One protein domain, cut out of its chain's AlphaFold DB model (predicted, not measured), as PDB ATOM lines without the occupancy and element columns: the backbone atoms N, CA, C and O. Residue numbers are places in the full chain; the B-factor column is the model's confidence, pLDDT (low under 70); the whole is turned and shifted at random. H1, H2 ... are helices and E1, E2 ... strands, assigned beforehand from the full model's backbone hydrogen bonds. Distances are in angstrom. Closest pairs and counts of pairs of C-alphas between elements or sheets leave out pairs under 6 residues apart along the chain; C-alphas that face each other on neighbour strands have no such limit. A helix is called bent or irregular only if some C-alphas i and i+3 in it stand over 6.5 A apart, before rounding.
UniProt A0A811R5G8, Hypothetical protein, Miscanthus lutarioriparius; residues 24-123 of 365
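What this domain is: This is residues 24 to 123 of the 365 residues of the protein "Hypothetical protein" of Miscanthus lutarioriparius (UniProt A0A811R5G8). A small, rounded body has a short two-strand hairpin, E1 and E2, in its middle, between helices H1 and H4 on one side and helix H3 on the other, with much loop round them. H1 and H4 meet in a corner, H2 packs on H4, and residues 41 to 42 pair with E1 as a short extra piece of strand. The printed part has 100 residues, with four named helices and two named strands in the order H1 H2 E1 E2 H3 H4. The sheet, order E1 - E2, is antiparallel, and the class is mostly helix. The whole is compact, with a radius of gyration of the C-alphas of 12.5 A and spans of 34 by 29 by 26 A.

Where its parts are: Find C-alpha 24 at (-23.873, 47.652, 55.449); from there H1, residues 24 to 36, runs 18.2 A. Next comes H2, residues 51 to 59, 14.4 A long; it is irregular, with C-alphas 55 and 58 standing 8.2 A apart. Look for E1, residues 73 to 76, from C-alpha 73 at (-27.313, 50.131, 71.209), 9.7 A long, and then E2, residues 79 to 82, 10.1 A. H3, residues 94 to 102, spans 12.2 A. H4, residues 112 to 122, runs 15.1 A and ends with C-alpha 122 at (-29.987, 49.435, 54.167).

How they stand to each other: Start at the hairpin of E1 and E2, antiparallel at 150 degrees: N 74 and O 81 are 2.9 A apart and N 81 and O 74 are 2.8 A apart, both within hydrogen-bond range. From E1 look to H1, where the closest C-alphas, of Thr 34 and Phe 76, are 5.5 A apart. From E2 look to H4, where the closest, of Leu 80 and Gln 115, are 6.5 A apart. H1, with residues 24 to 28 alone, touches H4 at a steep tilt of 64 degrees, opposite ways; the closest C-alphas are Val 28 and Ile 122, 6.1 A. H2 touches H4 at a steep tilt of 46 degrees, opposite ways, with Ala 56 and Ala 117 closest at 5.4 A between C-alphas. H3 touches no helix; its closest C-alpha pair with E2 is His 81 and Val 101, 7.3 A. In H1, H3 and H4 every O i to N i+4 pair is within hydrogen-bond range; in H2 1 of 5 is, beside 4 of 6 O i to N i+3 pairs.

The domain as a whole: The two C-alphas farthest apart are those of Glu 90 and Ala 123, at 33.9 A. The printed part has no cut. The links H1 to H2, H2 to E1 and E2 to H3 are long, and E1 to E2 is tight. Mean pLDDT of the printed part is 88.4; look for values under 70 at residue 24 and residues 47 to 48.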
ATOM      1  N   GLU A  24     -22.481  47.605  55.917       69.94
ATOM      2  CA  GLU A  24     -23.873  47.652  55.449       69.94
ATOM      3  C   GLU A  24     -24.541  46.274  55.313       69.94
ATOM      4  O   GLU A  24     -25.730  46.127  55.603       69.94
ATOM      5  N   TRP A  25     -23.804  45.248  54.880       73.62
ATOM      6  CA  TRP A  25     -24.346  43.890  54.771       73.62
ATOM      7  C   TRP A  25     -24.482  43.228  56.121       73.62
ATOM      8  O   TRP A  25     -25.470  42.532  56.351       73.62
ATOM      9  N   LEU A  26     -23.513  43.465  57.004       76.19
ATOM     10  CA  LEU A  26     -23.616  43.034  58.385       76.19
ATOM     11  C   LEU A  26     -24.870  43.644  59.017       76.19
ATOM     12  O   LEU A  26     -25.670  42.910  59.590       76.19
ATOM     13  N   ALA A  27     -25.119  44.941  58.809       80.81
ATOM     14  CA  ALA A  27     -26.359  45.575  59.243       80.81
ATOM     15  C   ALA A  27     -27.596  44.854  58.671       80.81
ATOM     16  O   ALA A  27     -28.426  44.372  59.439       80.81
ATOM     17  N   VAL A  28     -27.711  44.692  57.345       84.12
ATOM     18  CA  VAL A  28     -28.852  43.985  56.717       84.12
ATOM     19  C   VAL A  28     -29.054  42.587  57.297       84.12
ATOM     20  O   VAL A  28     -30.191  42.196  57.576       84.12
ATOM     21  N   LEU A  29     -27.969  41.834  57.480       84.38
ATOM     22  CA  LEU A  29     -27.997  40.489  58.038       84.38
ATOM     23  C   LEU A  29     -28.532  40.509  59.470       84.38
ATOM     24  O   LEU A  29     -29.465  39.771  59.764       84.38
ATOM     25  N   LEU A  30     -28.011  41.378  60.338       88.88
ATOM     26  CA  LEU A  30     -28.447  41.484  61.732       88.88
ATOM     27  C   LEU A  30     -29.910  41.934  61.847       88.88
ATOM     28  O   LEU A  30     -30.684  41.332  62.591       88.88
ATOM     29  N   PHE A  31     -30.333  42.926  61.060       89.88
ATOM     30  CA  PHE A  31     -31.735  43.352  60.990       89.88
ATOM     31  C   PHE A  31     -32.653  42.225  60.486       89.88
ATOM     32  O   PHE A  31     -33.765  42.054  60.979       89.88
ATOM     33  N   THR A  32     -32.192  41.418  59.528       88.75
ATOM     34  CA  THR A  32     -32.969  40.287  58.998       88.75
ATOM     35  C   THR A  32     -33.029  39.122  59.984       88.75
ATOM     36  O   THR A  32     -34.099  38.544  60.169       88.75
ATOM     37  N   LEU A  33     -31.913  38.793  60.637       89.38
ATOM     38  CA  LEU A  33     -31.810  37.715  61.620       89.38
ATOM     39  C   LEU A  33     -32.668  37.999  62.847       89.38
ATOM     40  O   LEU A  33     -33.495  37.170  63.203       89.38
ATOM     41  N   THR A  34     -32.532  39.179  63.449       93.12
ATOM     42  CA  THR A  34     -33.317  39.567  64.636       93.12
ATOM     43  C   THR A  34     -34.813  39.675  64.327       93.12
ATOM     44  O   THR A  34     -35.645  39.421  65.189       93.12
ATOM     45  N   ARG A  35     -35.187  39.987  63.076       92.12
ATOM     46  CA  ARG A  35     -36.584  39.927  62.615       92.12
ATOM     47  C   ARG A  35     -37.089  38.493  62.430       92.12
ATOM     48  O   ARG A  35     -38.259  38.227  62.685       92.12
ATOM     49  N   ALA A  36     -36.242  37.586  61.946       92.75
ATOM     50  CA  ALA A  36     -36.587  36.177  61.747       92.75
ATOM     51  C   ALA A  36     -36.621  35.386  63.066       92.75
ATOM     52  O   ALA A  36     -37.409  34.452  63.197       92.75
ATOM     53  N   PHE A  37     -35.797  35.784  64.035       92.50
ATOM     54  CA  PHE A  37     -35.666  35.181  65.356       92.50
ATOM     55  C   PHE A  37     -35.899  36.259  66.427       92.50
ATOM     56  O   PHE A  37     -34.944  36.902  66.865       92.50
ATOM     57  N   PRO A  38     -37.162  36.472  66.848       87.88
ATOM     58  CA  PRO A  38     -37.547  37.569  67.743       87.88
ATOM     59  C   PRO A  38     -36.936  37.521  69.145       87.88
ATOM     60  O   PRO A  38     -37.065  38.498  69.876       87.88
ATOM     61  N   ASP A  39     -36.304  36.406  69.511       89.38
ATOM     62  CA  ASP A  39     -35.627  36.193  70.795       89.38
ATOM     63  C   ASP A  39     -34.128  36.535  70.732       89.38
ATOM     64  O   ASP A  39     -33.395  36.306  71.690       89.38
ATOM     65  N   ILE A  40     -33.647  37.055  69.596       91.00
ATOM     66  CA  ILE A  40     -32.252  37.449  69.402       91.00
ATOM     67  C   ILE A  40     -32.149  38.972  69.398       91.00
ATOM     68  O   ILE A  40     -32.727  39.646  68.545       91.00
ATOM     69  N   ALA A  41     -31.335  39.497  70.310       92.25
ATOM     70  CA  ALA A  41     -30.782  40.842  70.237       92.25
ATOM     71  C   ALA A  41     -29.339  40.787  69.714       92.25
ATOM     72  O   ALA A  41     -28.554  39.924  70.108       92.25
ATOM     73  N   ALA A  42     -28.982  41.720  68.838       91.00
ATOM     74  CA  ALA A  42     -27.647  41.836  68.269       91.00
ATOM     75  C   ALA A  42     -27.026  43.199  68.574       91.00
ATOM     76  O   ALA A  42     -27.723  44.196  68.753       91.00
ATOM     77  N   ARG A  43     -25.698  43.240  68.595       89.69
ATOM     78  CA  ARG A  43     -24.884  44.453  68.701       89.69
ATOM     79  C   ARG A  43     -23.811  44.411  67.622       89.69
ATOM     80  O   ARG A  43     -23.401  43.315  67.243       89.69
ATOM     81  N   ALA A  44     -23.384  45.568  67.122       83.31
ATOM     82  CA  ALA A  44     -22.434  45.633  66.018       83.31
ATOM     83  C   ALA A  44     -21.527  46.863  66.151       83.31
ATOM     84  O   ALA A  44     -21.990  47.992  66.008       83.31
ATOM     85  N   TRP A  45     -20.241  46.628  66.401       80.06
ATOM     86  CA  TRP A  45     -19.229  47.668  66.566       80.06
ATOM     87  C   TRP A  45     -17.934  47.290  65.833       80.06
ATOM     88  O   TRP A  45     -17.657  46.104  65.649       80.06
ATOM     89  N   ASP A  46     -17.166  48.293  65.416       74.75
ATOM     90  CA  ASP A  46     -15.823  48.175  64.839       74.75
ATOM     91  C   ASP A  46     -14.769  48.800  65.782       74.75
ATOM     92  O   ASP A  46     -15.041  49.022  66.968       74.75
ATOM     93  N   SER A  47     -13.548  49.040  65.290       69.38
ATOM     94  CA  SER A  47     -12.474  49.685  66.060       69.38
ATOM     95  C   SER A  47     -12.767  51.141  66.437       69.38
ATOM     96  O   SER A  47     -12.193  51.629  67.409       69.38
ATOM     97  N   ASP A  48     -13.662  51.810  65.706       66.88
ATOM     98  CA  ASP A  48     -14.057  53.206  65.918       66.88
ATOM     99  C   ASP A  48     -15.363  53.332  66.730       66.88
ATOM    100  O   ASP A  48     -15.723  54.424  67.184       66.88
ATOM    101  N   GLY A  49     -16.065  52.219  66.969       76.31
ATOM    102  CA  GLY A  49     -17.219  52.118  67.860       76.31
ATOM    103  C   GLY A  49     -18.467  51.557  67.176       76.31
ATOM    104  O   GLY A  49     -18.408  50.667  66.337       76.31
ATOM    105  N   GLU A  50     -19.651  52.025  67.575       80.38
ATOM    106  CA  GLU A  50     -20.930  51.542  67.028       80.38
ATOM    107  C   GLU A  50     -21.178  52.145  65.625       80.38
ATOM    108  O   GLU A  50     -21.814  53.194  65.482       80.38
ATOM    109  N   PHE A  51     -20.697  51.482  64.567       79.19
ATOM    110  CA  PHE A  51     -20.739  51.995  63.184       79.19
ATOM    111  C   PHE A  51     -22.155  52.309  62.668       79.19
ATOM    112  O   PHE A  51     -22.340  53.179  61.815       79.19
ATOM    113  N   LEU A  52     -23.186  51.640  63.200       79.19
ATOM    114  CA  LEU A  52     -24.590  51.889  62.841       79.19
ATOM    115  C   LEU A  52     -25.038  53.319  63.174       79.19
ATOM    116  O   LEU A  52     -25.948  53.849  62.534       79.19
ATOM    117  N   LEU A  53     -24.405  53.947  64.167       83.19
ATOM    118  CA  LEU A  53     -24.730  55.301  64.602       83.19
ATOM    119  C   LEU A  53     -24.267  56.365  63.601       83.19
ATOM    120  O   LEU A  53     -24.875  57.433  63.533       83.19
ATOM    121  N   ILE A  54     -23.255  56.072  62.778       80.75
ATOM    122  CA  ILE A  54     -22.715  57.009  61.781       80.75
ATOM    123  C   ILE A  54     -23.812  57.430  60.791       80.75
ATOM    124  O   ILE A  54     -23.976  58.614  60.496       80.75
ATOM    125  N   GLU A  55     -24.636  56.480  60.345       81.81
ATOM    126  CA  GLU A  55     -25.723  56.732  59.387       81.81
ATOM    127  C   GLU A  55     -26.831  57.624  59.960       81.81
ATOM    128  O   GLU A  55     -27.524  58.335  59.228       81.81
ATOM    129  N   ALA A  56     -26.989  57.612  61.284       82.50
ATOM    130  CA  ALA A  56     -27.982  58.396  61.998       82.50
ATOM    131  C   ALA A  56     -27.392  59.628  62.701       82.50
ATOM    132  O   ALA A  56     -28.143  60.302  63.409       82.50
ATOM    133  N   ALA A  57     -26.110  59.962  62.490       83.75
ATOM    134  CA  ALA A  57     -25.348  60.938  63.282       83.75
ATOM    135  C   ALA A  57     -26.069  62.282  63.500       83.75
ATOM    136  O   ALA A  57     -26.085  62.814  64.608       83.75
ATOM    137  N   PHE A  58     -26.748  62.813  62.478       84.88
ATOM    138  CA  PHE A  58     -27.482  64.087  62.567       84.88
ATOM    139  C   PHE A  58     -28.798  64.021  63.357       84.88
ATOM    140  O   PHE A  58     -29.401  65.053  63.649       84.88
ATOM    141  N   THR A  59     -29.267  62.817  63.667       88.75
ATOM    142  CA  THR A  59     -30.525  62.544  64.375       88.75
ATOM    143  C   THR A  59     -30.313  61.889  65.735       88.75
ATOM    144  O   THR A  59     -31.286  61.680  66.461       88.75
ATOM    145  N   LEU A  60     -29.062  61.575  66.095       89.31
ATOM    146  CA  LEU A  60     -28.749  60.963  67.377       89.31
ATOM    147  C   LEU A  60     -29.029  61.924  68.539       89.31
ATOM    148  O   LEU A  60     -28.873  63.145  68.410       89.31
ATOM    149  N   PRO A  61     -29.400  61.389  69.711       89.25
ATOM    150  CA  PRO A  61     -29.419  62.171  70.934       89.25
ATOM    151  C   PRO A  61     -28.024  62.727  71.243       89.25
ATOM    152  O   PRO A  61     -27.038  62.006  71.159       89.25
ATOM    153  N   ARG A  62     -27.937  63.987  71.689       89.06
ATOM    154  CA  ARG A  62     -26.652  64.660  71.987       89.06
ATOM    155  C   ARG A  62     -25.795  63.984  73.059       89.06
ATOM    156  O   ARG A  62     -24.624  64.317  73.169       89.06
ATOM    157  N   TRP A  63     -26.401  63.142  73.890       90.50
ATOM    158  CA  TRP A  63     -25.701  62.418  74.946       90.50
ATOM    159  C   TRP A  63     -25.028  61.144  74.436       90.50
ATOM    160  O   TRP A  63     -24.220  60.595  75.166       90.50
ATOM    161  N   LEU A  64     -25.408  60.644  73.253       88.56
ATOM    162  CA  LEU A  64     -24.912  59.383  72.718       88.56
ATOM    163  C   LEU A  64     -23.632  59.641  71.920       88.56
ATOM    164  O   LEU A  64     -23.663  60.234  70.843       88.56
ATOM    165  N   ASP A  65     -22.525  59.171  72.471       86.19
ATOM    166  CA  ASP A  65     -21.163  59.291  71.957       86.19
ATOM    167  C   ASP A  65     -20.409  57.955  72.152       86.19
ATOM    168  O   ASP A  65     -20.945  57.041  72.787       86.19
ATOM    169  N   PRO A  66     -19.187  57.791  71.607       83.75
ATOM    170  CA  PRO A  66     -18.445  56.533  71.723       83.75
ATOM    171  C   PRO A  66     -18.172  56.075  73.165       83.75
ATOM    172  O   PRO A  66     -18.058  54.876  73.407       83.75
ATOM    173  N   GLU A  67     -18.100  56.994  74.133       83.62
ATOM    174  CA  GLU A  67     -17.840  56.664  75.541       83.62
ATOM    175  C   GLU A  67     -19.103  56.158  76.257       83.62
ATOM    176  O   GLU A  67     -19.036  55.282  77.122       83.62
ATOM    177  N   SER A  68     -20.269  56.686  75.883       86.50
ATOM    178  CA  SER A  68     -21.566  56.360  76.486       86.50
ATOM    179  C   SER A  68     -22.324  55.240  75.774       86.50
ATOM    180  O   SER A  68     -23.185  54.612  76.395       86.50
ATOM    181  N   ALA A  69     -22.017  54.962  74.505       86.44
ATOM    182  CA  ALA A  69     -22.666  53.947  73.675       86.44
ATOM    183  C   ALA A  69     -22.530  52.473  74.130       86.44
ATOM    184  O   ALA A  69     -23.458  51.703  73.835       86.44
ATOM    185  N   PRO A  70     -21.457  52.032  74.827       90.19
ATOM    186  CA  PRO A  70     -21.307  50.632  75.209       90.19
ATOM    187  C   PRO A  70     -22.535  50.080  75.948       90.19
ATOM    188  O   PRO A  70     -23.059  50.698  76.871       90.19
ATOM    189  N   ASN A  71     -23.001  48.897  75.535       91.88
ATOM    190  CA  ASN A  71     -24.191  48.220  76.078       91.88
ATOM    191  C   ASN A  71     -25.499  49.035  76.007       91.88
ATOM    192  O   ASN A  71     -26.424  48.750  76.764       91.88
ATOM    193  N   ARG A  72     -25.623  50.030  75.116       93.06
ATOM    194  CA  ARG A  72     -26.872  50.802  74.954       93.06
ATOM    195  C   ARG A  72     -27.551  50.640  73.609       93.06
ATOM    196  O   ARG A  72     -28.743  50.922  73.524       93.06
ATOM    197  N   VAL A  73     -26.817  50.232  72.583       93.19
ATOM    198  CA  VAL A  73     -27.313  50.131  71.209       93.19
ATOM    199  C   VAL A  73     -27.522  48.666  70.869       93.19
ATOM    200  O   VAL A  73     -26.592  47.875  70.988       93.19
ATOM    201  N   PHE A  74     -28.736  48.309  70.457       94.12
ATOM    202  CA  PHE A  74     -29.098  46.944  70.080       94.12
ATOM    203  C   PHE A  74     -29.935  46.943  68.804       94.12
ATOM    204  O   PHE A  74     -30.724  47.851  68.566       94.12
ATOM    205  N   ILE A  75     -29.801  45.895  68.000       93.75
ATOM    206  CA  ILE A  75     -30.775  45.532  66.974       93.75
ATOM    207  C   ILE A  75     -31.636  44.424  67.572       93.75
ATOM    208  O   ILE A  75     -31.117  43.371  67.939       93.75
ATOM    209  N   PHE A  76     -32.938  44.650  67.680       94.94
ATOM    210  CA  PHE A  76     -33.874  43.688  68.250       94.94
ATOM    211  C   PHE A  76     -35.167  43.692  67.441       94.94
ATOM    212  O   PHE A  76     -35.653  44.747  67.043       94.94
ATOM    213  N   ARG A  77     -35.685  42.501  67.109       93.31
ATOM    214  CA  ARG A  77     -36.897  42.322  66.280       93.31
ATOM    215  C   ARG A  77     -36.889  43.103  64.951       93.31
ATOM    216  O   ARG A  77     -37.940  43.441  64.413       93.31
ATOM    217  N   GLY A  78     -35.707  43.351  64.382       91.31
ATOM    218  CA  GLY A  78     -35.547  44.122  63.147       91.31
ATOM    219  C   GLY A  78     -35.675  45.642  63.307       91.31
ATOM    220  O   GLY A  78     -35.834  46.332  62.300       91.31
ATOM    221  N   GLU A  79     -35.589  46.171  64.526       93.81
ATOM    222  CA  GLU A  79     -35.565  47.605  64.824       93.81
ATOM    223  C   GLU A  79     -34.324  47.968  65.653       93.81
ATOM    224  O   GLU A  79     -33.721  47.112  66.304       93.81
ATOM    225  N   LEU A  80     -33.905  49.239  65.611       94.06
ATOM    226  CA  LEU A  80     -32.834  49.725  66.483       94.06
ATOM    227  C   LEU A  80     -33.398  50.118  67.855       94.06
ATOM    228  O   LEU A  80     -34.375  50.860  67.944       94.06
ATOM    229  N   HIS A  81     -32.742  49.694  68.923       94.94
ATOM    230  CA  HIS A  81     -33.049  50.052  70.299       94.94
ATOM    231  C   HIS A  81     -31.877  50.833  70.899       94.94
ATOM    232  O   HIS A  81     -30.715  50.475  70.694       94.94
ATOM    233  N   ILE A  82     -32.180  51.922  71.610       94.56
ATOM    234  CA  ILE A  82     -31.195  52.779  72.281       94.56
ATOM    235  C   ILE A  82     -31.648  52.991  73.724       94.56
ATOM    236  O   ILE A  82     -32.684  53.606  73.965       94.56
ATOM    237  N   LEU A  83     -30.850  52.527  74.685       94.38
ATOM    238  CA  LEU A  83     -31.141  52.648  76.114       94.38
ATOM    239  C   LEU A  83     -30.737  54.034  76.653       94.38
ATOM    240  O   LEU A  83     -29.539  54.316  76.780       94.38
ATOM    241  N   PRO A  84     -31.693  54.914  77.007       92.81
ATOM    242  CA  PRO A  84     -31.379  56.284  77.398       92.81
ATOM    243  C   PRO A  84     -30.771  56.373  78.811       92.81
ATOM    244  O   PRO A  84     -31.038  55.519  79.663       92.81
ATOM    245  N   PRO A  85     -30.037  57.458  79.128       91.44
ATOM    246  CA  PRO A  85     -29.536  57.731  80.473       91.44
ATOM    247  C   PRO A  85     -30.630  57.826  81.542       91.44
ATOM    248  O   PRO A  85     -30.375  57.605  82.719       91.44
ATOM    249  N   SER A  86     -31.869  58.134  81.143       91.31
ATOM    250  CA  SER A  86     -33.022  58.137  82.049       91.31
ATOM    251  C   SER A  86     -33.379  56.745  82.575       91.31
ATOM    252  O   SER A  86     -33.950  56.649  83.656       91.31
ATOM    253  N   LEU A  87     -33.067  55.691  81.814       90.94
ATOM    254  CA  LEU A  87     -33.256  54.300  82.224       90.94
ATOM    255  C   LEU A  87     -32.012  53.770  82.947       90.94
ATOM    256  O   LEU A  87     -32.122  53.128  83.986       90.94
ATOM    257  N   PHE A  88     -30.831  54.100  82.422       91.50
ATOM    258  CA  PHE A  88     -29.544  53.732  83.007       91.50
ATOM    259  C   PHE A  88     -28.643  54.967  83.108       91.50
ATOM    260  O   PHE A  88     -28.027  55.323  82.098       91.50
ATOM    261  N   PRO A  89     -28.550  55.619  84.283       88.75
ATOM    262  CA  PRO A  89     -27.728  56.820  84.466       88.75
ATOM    263  C   PRO A  89     -26.248  56.591  84.147       88.75
ATOM    264  O   PRO A  89     -25.597  57.457  83.573       88.75
ATOM    265  N   GLU A  90     -25.748  55.401  84.471       90.19
ATOM    266  CA  GLU A  90     -24.401  54.925  84.148       90.19
ATOM    267  C   GLU A  90     -24.465  53.840  83.069       90.19
ATOM    268  O   GLU A  90     -25.545  53.346  82.735       90.19
ATOM    269  N   THR A  91     -23.318  53.483  82.490       90.50
ATOM    270  CA  THR A  91     -23.223  52.420  81.481       90.50
ATOM    271  C   THR A  91     -23.747  51.096  82.051       90.50
ATOM    272  O   THR A  91     -23.195  50.601  83.036       90.50
ATOM    273  N   PRO A  92     -24.808  50.506  81.470       92.38
ATOM    274  CA  PRO A  92     -25.395  49.286  82.007       92.38
ATOM    275  C   PRO A  92     -24.479  48.074  81.798       92.38
ATOM    276  O   PRO A  92     -23.690  48.013  80.848       92.38
ATOM    277  N   SER A  93     -24.630  47.062  82.656       93.38
ATOM    278  CA  SER A  93     -24.111  45.728  82.350       93.38
ATOM    279  C   SER A  93     -24.867  45.143  81.155       93.38
ATOM    280  O   SER A  93     -26.026  45.489  80.909       93.38
ATOM    281  N   LEU A  94     -24.228  44.235  80.413       90.38
ATOM    282  CA  LEU A  94     -24.858  43.592  79.259       90.38
ATOM    283  C   LEU A  94     -26.155  42.865  79.650       90.38
ATOM    284  O   LEU A  94     -27.148  42.969  78.940       90.38
ATOM    285  N   GLU A  95     -26.166  42.185  80.798       91.69
ATOM    286  CA  GLU A  95     -27.343  41.473  81.311       91.69
ATOM    287  C   GLU A  95     -28.506  42.423  81.618       91.69
ATOM    288  O   GLU A  95     -29.636  42.162  81.210       91.69
ATOM    289  N   ALA A  96     -28.235  43.550  82.288       93.44
ATOM    290  CA  ALA A  96     -29.261  44.540  82.609       93.44
ATOM    291  C   ALA A  96     -29.800  45.227  81.347       93.44
ATOM    292  O   ALA A  96     -31.003  45.459  81.227       93.44
ATOM    293  N   ALA A  97     -28.915  45.522  80.393       93.88
ATOM    294  CA  ALA A  97     -29.281  46.100  79.111       93.88
ATOM    295  C   ALA A  97     -30.170  45.154  78.292       93.88
ATOM    296  O   ALA A  97     -31.218  45.568  77.805       93.88
ATOM    297  N   LEU A  98     -29.795  43.874  78.192       93.38
ATOM    298  CA  LEU A  98     -30.592  42.856  77.508       93.38
ATOM    299  C   LEU A  98     -31.946  42.650  78.187       93.38
ATOM    300  O   LEU A  98     -32.958  42.639  77.496       93.38
ATOM    301  N   ALA A  99     -31.986  42.558  79.520       93.50
ATOM    302  CA  ALA A  99     -33.242  42.440  80.258       93.50
ATOM    303  C   ALA A  99     -34.202  43.596  79.934       93.50
ATOM    304  O   ALA A  99     -35.386  43.359  79.724       93.50
ATOM    305  N   ALA A 100     -33.688  44.825  79.815       94.25
ATOM    306  CA  ALA A 100     -34.491  45.978  79.424       94.25
ATOM    307  C   ALA A 100     -34.954  45.943  77.957       94.25
ATOM    308  O   ALA A 100     -36.038  46.425  77.655       94.25
ATOM    309  N   VAL A 101     -34.148  45.394  77.043       94.44
ATOM    310  CA  VAL A 101     -34.521  45.242  75.625       94.44
ATOM    311  C   VAL A 101     -35.589  44.158  75.436       94.44
ATOM    312  O   VAL A 101     -36.481  44.329  74.609       94.44
ATOM    313  N   TYR A 102     -35.521  43.064  76.199       94.12
ATOM    314  CA  TYR A 102     -36.509  41.980  76.151       94.12
ATOM    315  C   TYR A 102     -37.814  42.301  76.900       94.12
ATOM    316  O   TYR A 102     -38.818  41.624  76.677       94.12
ATOM    317  N   ASP A 103     -37.820  43.304  77.782       93.44
ATOM    318  CA  ASP A 103     -39.009  43.725  78.520       93.44
ATOM    319  C   ASP A 103     -39.911  44.615  77.650       93.44
ATOM    320  O   ASP A 103     -39.678  45.812  77.493       93.44
ATOM    321  N   ASP A 104     -40.995  44.031  77.131       89.94
ATOM    322  CA  ASP A 104     -41.994  44.720  76.301       89.94
ATOM    323  C   ASP A 104     -42.697  45.901  77.016       89.94
ATOM    324  O   ASP A 104     -43.393  46.687  76.368       89.94
ATOM    325  N   SER A 105     -42.558  46.042  78.342       92.25
ATOM    326  CA  SER A 105     -43.091  47.191  79.086       92.25
ATOM    327  C   SER A 105     -42.185  48.428  79.045       92.25
ATOM    328  O   SER A 105     -42.643  49.529  79.372       92.25
ATOM    329  N   ILE A 106     -40.924  48.273  78.628       92.62
ATOM    330  CA  ILE A 106     -39.938  49.349  78.546       92.62
ATOM    331  C   ILE A 106     -39.783  49.772  77.083       92.62
ATOM    332  O   ILE A 106     -39.314  49.011  76.238       92.62
ATOM    333  N   ASP A 107     -40.122  51.027  76.780       92.06
ATOM    334  CA  ASP A 107     -39.883  51.582  75.447       92.06
ATOM    335  C   ASP A 107     -38.393  51.881  75.254       92.06
ATOM    336  O   ASP A 107     -37.865  52.913  75.679       92.06
ATOM    337  N   THR A 108     -37.704  50.926  74.642       94.62
ATOM    338  CA  THR A 108     -36.282  51.010  74.296       94.62
ATOM    339  C   THR A 108     -36.066  51.332  72.816       94.62
ATOM    340  O   THR A 108     -34.922  51.463  72.375       94.62
ATOM    341  N   ARG A 109     -37.143  51.463  72.032       95.12
ATOM    342  CA  ARG A 109     -37.075  51.650  70.583       95.12
ATOM    343  C   ARG A 109     -36.522  53.035  70.250       95.12
ATOM    344  O   ARG A 109     -36.978  54.057  70.760       95.12
ATOM    345  N   ALA A 110     -35.551  53.094  69.341       93.75
ATOM    346  CA  ALA A 110     -35.016  54.369  68.877       93.75
ATOM    347  C   ALA A 110     -36.076  55.171  68.099       93.75
ATOM    348  O   ALA A 110     -36.943  54.600  67.432       93.75
ATOM    349  N   ALA A 111     -35.969  56.502  68.143       94.38
ATOM    350  CA  ALA A 111     -36.902  57.413  67.483       94.38
ATOM    351  C   ALA A 111     -37.023  57.148  65.970       94.38
ATOM    352  O   ALA A 111     -36.041  56.805  65.311       94.38
ATOM    353  N   ASP A 112     -38.199  57.414  65.391       93.94
ATOM    354  CA  ASP A 112     -38.484  57.142  63.971       93.94
ATOM    355  C   ASP A 112     -37.496  57.802  63.005       93.94
ATOM    356  O   ASP A 112     -37.200  57.248  61.950       93.94
ATOM    357  N   ALA A 113     -36.946  58.967  63.362       92.88
ATOM    358  CA  ALA A 113     -35.920  59.631  62.563       92.88
ATOM    359  C   ALA A 113     -34.637  58.786  62.440       92.88
ATOM    360  O   ALA A 113     -34.075  58.692  61.350       92.88
ATOM    361  N   ILE A 114     -34.223  58.137  63.533       92.50
ATOM    362  CA  ILE A 114     -33.051  57.254  63.596       92.50
ATOM    363  C   ILE A 114     -33.347  55.961  62.834       92.50
ATOM    364  O   ILE A 114     -32.555  55.555  61.982       92.50
ATOM    365  N   GLN A 115     -34.524  55.364  63.062       93.38
ATOM    366  CA  GLN A 115     -34.968  54.179  62.317       93.38
ATOM    367  C   GLN A 115     -34.953  54.455  60.814       93.38
ATOM    368  O   GLN A 115     -34.356  53.710  60.047       93.38
ATOM    369  N   ALA A 116     -35.561  55.560  60.381       91.25
ATOM    370  CA  ALA A 116     -35.643  55.927  58.975       91.25
ATOM    371  C   ALA A 116     -34.269  56.221  58.357       91.25
ATOM    372  O   ALA A 116     -34.065  55.909  57.183       91.25
ATOM    373  N   ALA A 117     -33.335  56.811  59.111       89.38
ATOM    374  CA  ALA A 117     -31.970  57.043  58.644       89.38
ATOM    375  C   ALA A 117     -31.266  55.717  58.314       89.38
ATOM    376  O   ALA A 117     -30.774  55.546  57.197       89.38
ATOM    377  N   ILE A 118     -31.331  54.749  59.229       87.69
ATOM    378  CA  ILE A 118     -30.724  53.422  59.054       87.69
ATOM    379  C   ILE A 118     -31.447  52.631  57.962       87.69
ATOM    380  O   ILE A 118     -30.808  52.105  57.052       87.69
ATOM    381  N   GLN A 119     -32.784  52.608  57.987       87.06
ATOM    382  CA  GLN A 119     -33.602  51.915  56.989       87.06
ATOM    383  C   GLN A 119     -33.357  52.452  55.577       87.06
ATOM    384  O   GLN A 119     -33.265  51.673  54.637       87.06
ATOM    385  N   ARG A 120     -33.176  53.769  55.404       85.50
ATOM    386  CA  ARG A 120     -32.825  54.357  54.101       85.50
ATOM    387  C   ARG A 120     -31.467  53.869  53.599       85.50
ATOM    388  O   ARG A 120     -31.312  53.692  52.390       85.50
ATOM    389  N   ARG A 121     -30.496  53.670  54.497       79.50
ATOM    390  CA  ARG A 121     -29.170  53.172  54.123       79.50
ATOM    391  C   ARG A 121     -29.233  51.720  53.673       79.50
ATOM    392  O   ARG A 121     -28.747  51.408  52.587       79.50
ATOM    393  N   ILE A 122     -29.881  50.868  54.466       82.06
ATOM    394  CA  ILE A 122     -29.987  49.435  54.167       82.06
ATOM    395  C   ILE A 122     -31.004  49.128  53.055       82.06
ATOM    396  O   ILE A 122     -30.944  48.070  52.431       82.06
ATOM    397  N   ALA A 123     -31.921  50.057  52.756       80.69
ATOM    398  CA  ALA A 123     -32.866  49.926  51.653       80.69
ATOM    399  C   ALA A 123     -32.136  49.785  50.307       80.69
ATOM    400  O   ALA A 123     -31.253  50.576  49.955       80.69
TER     401      ALA A 123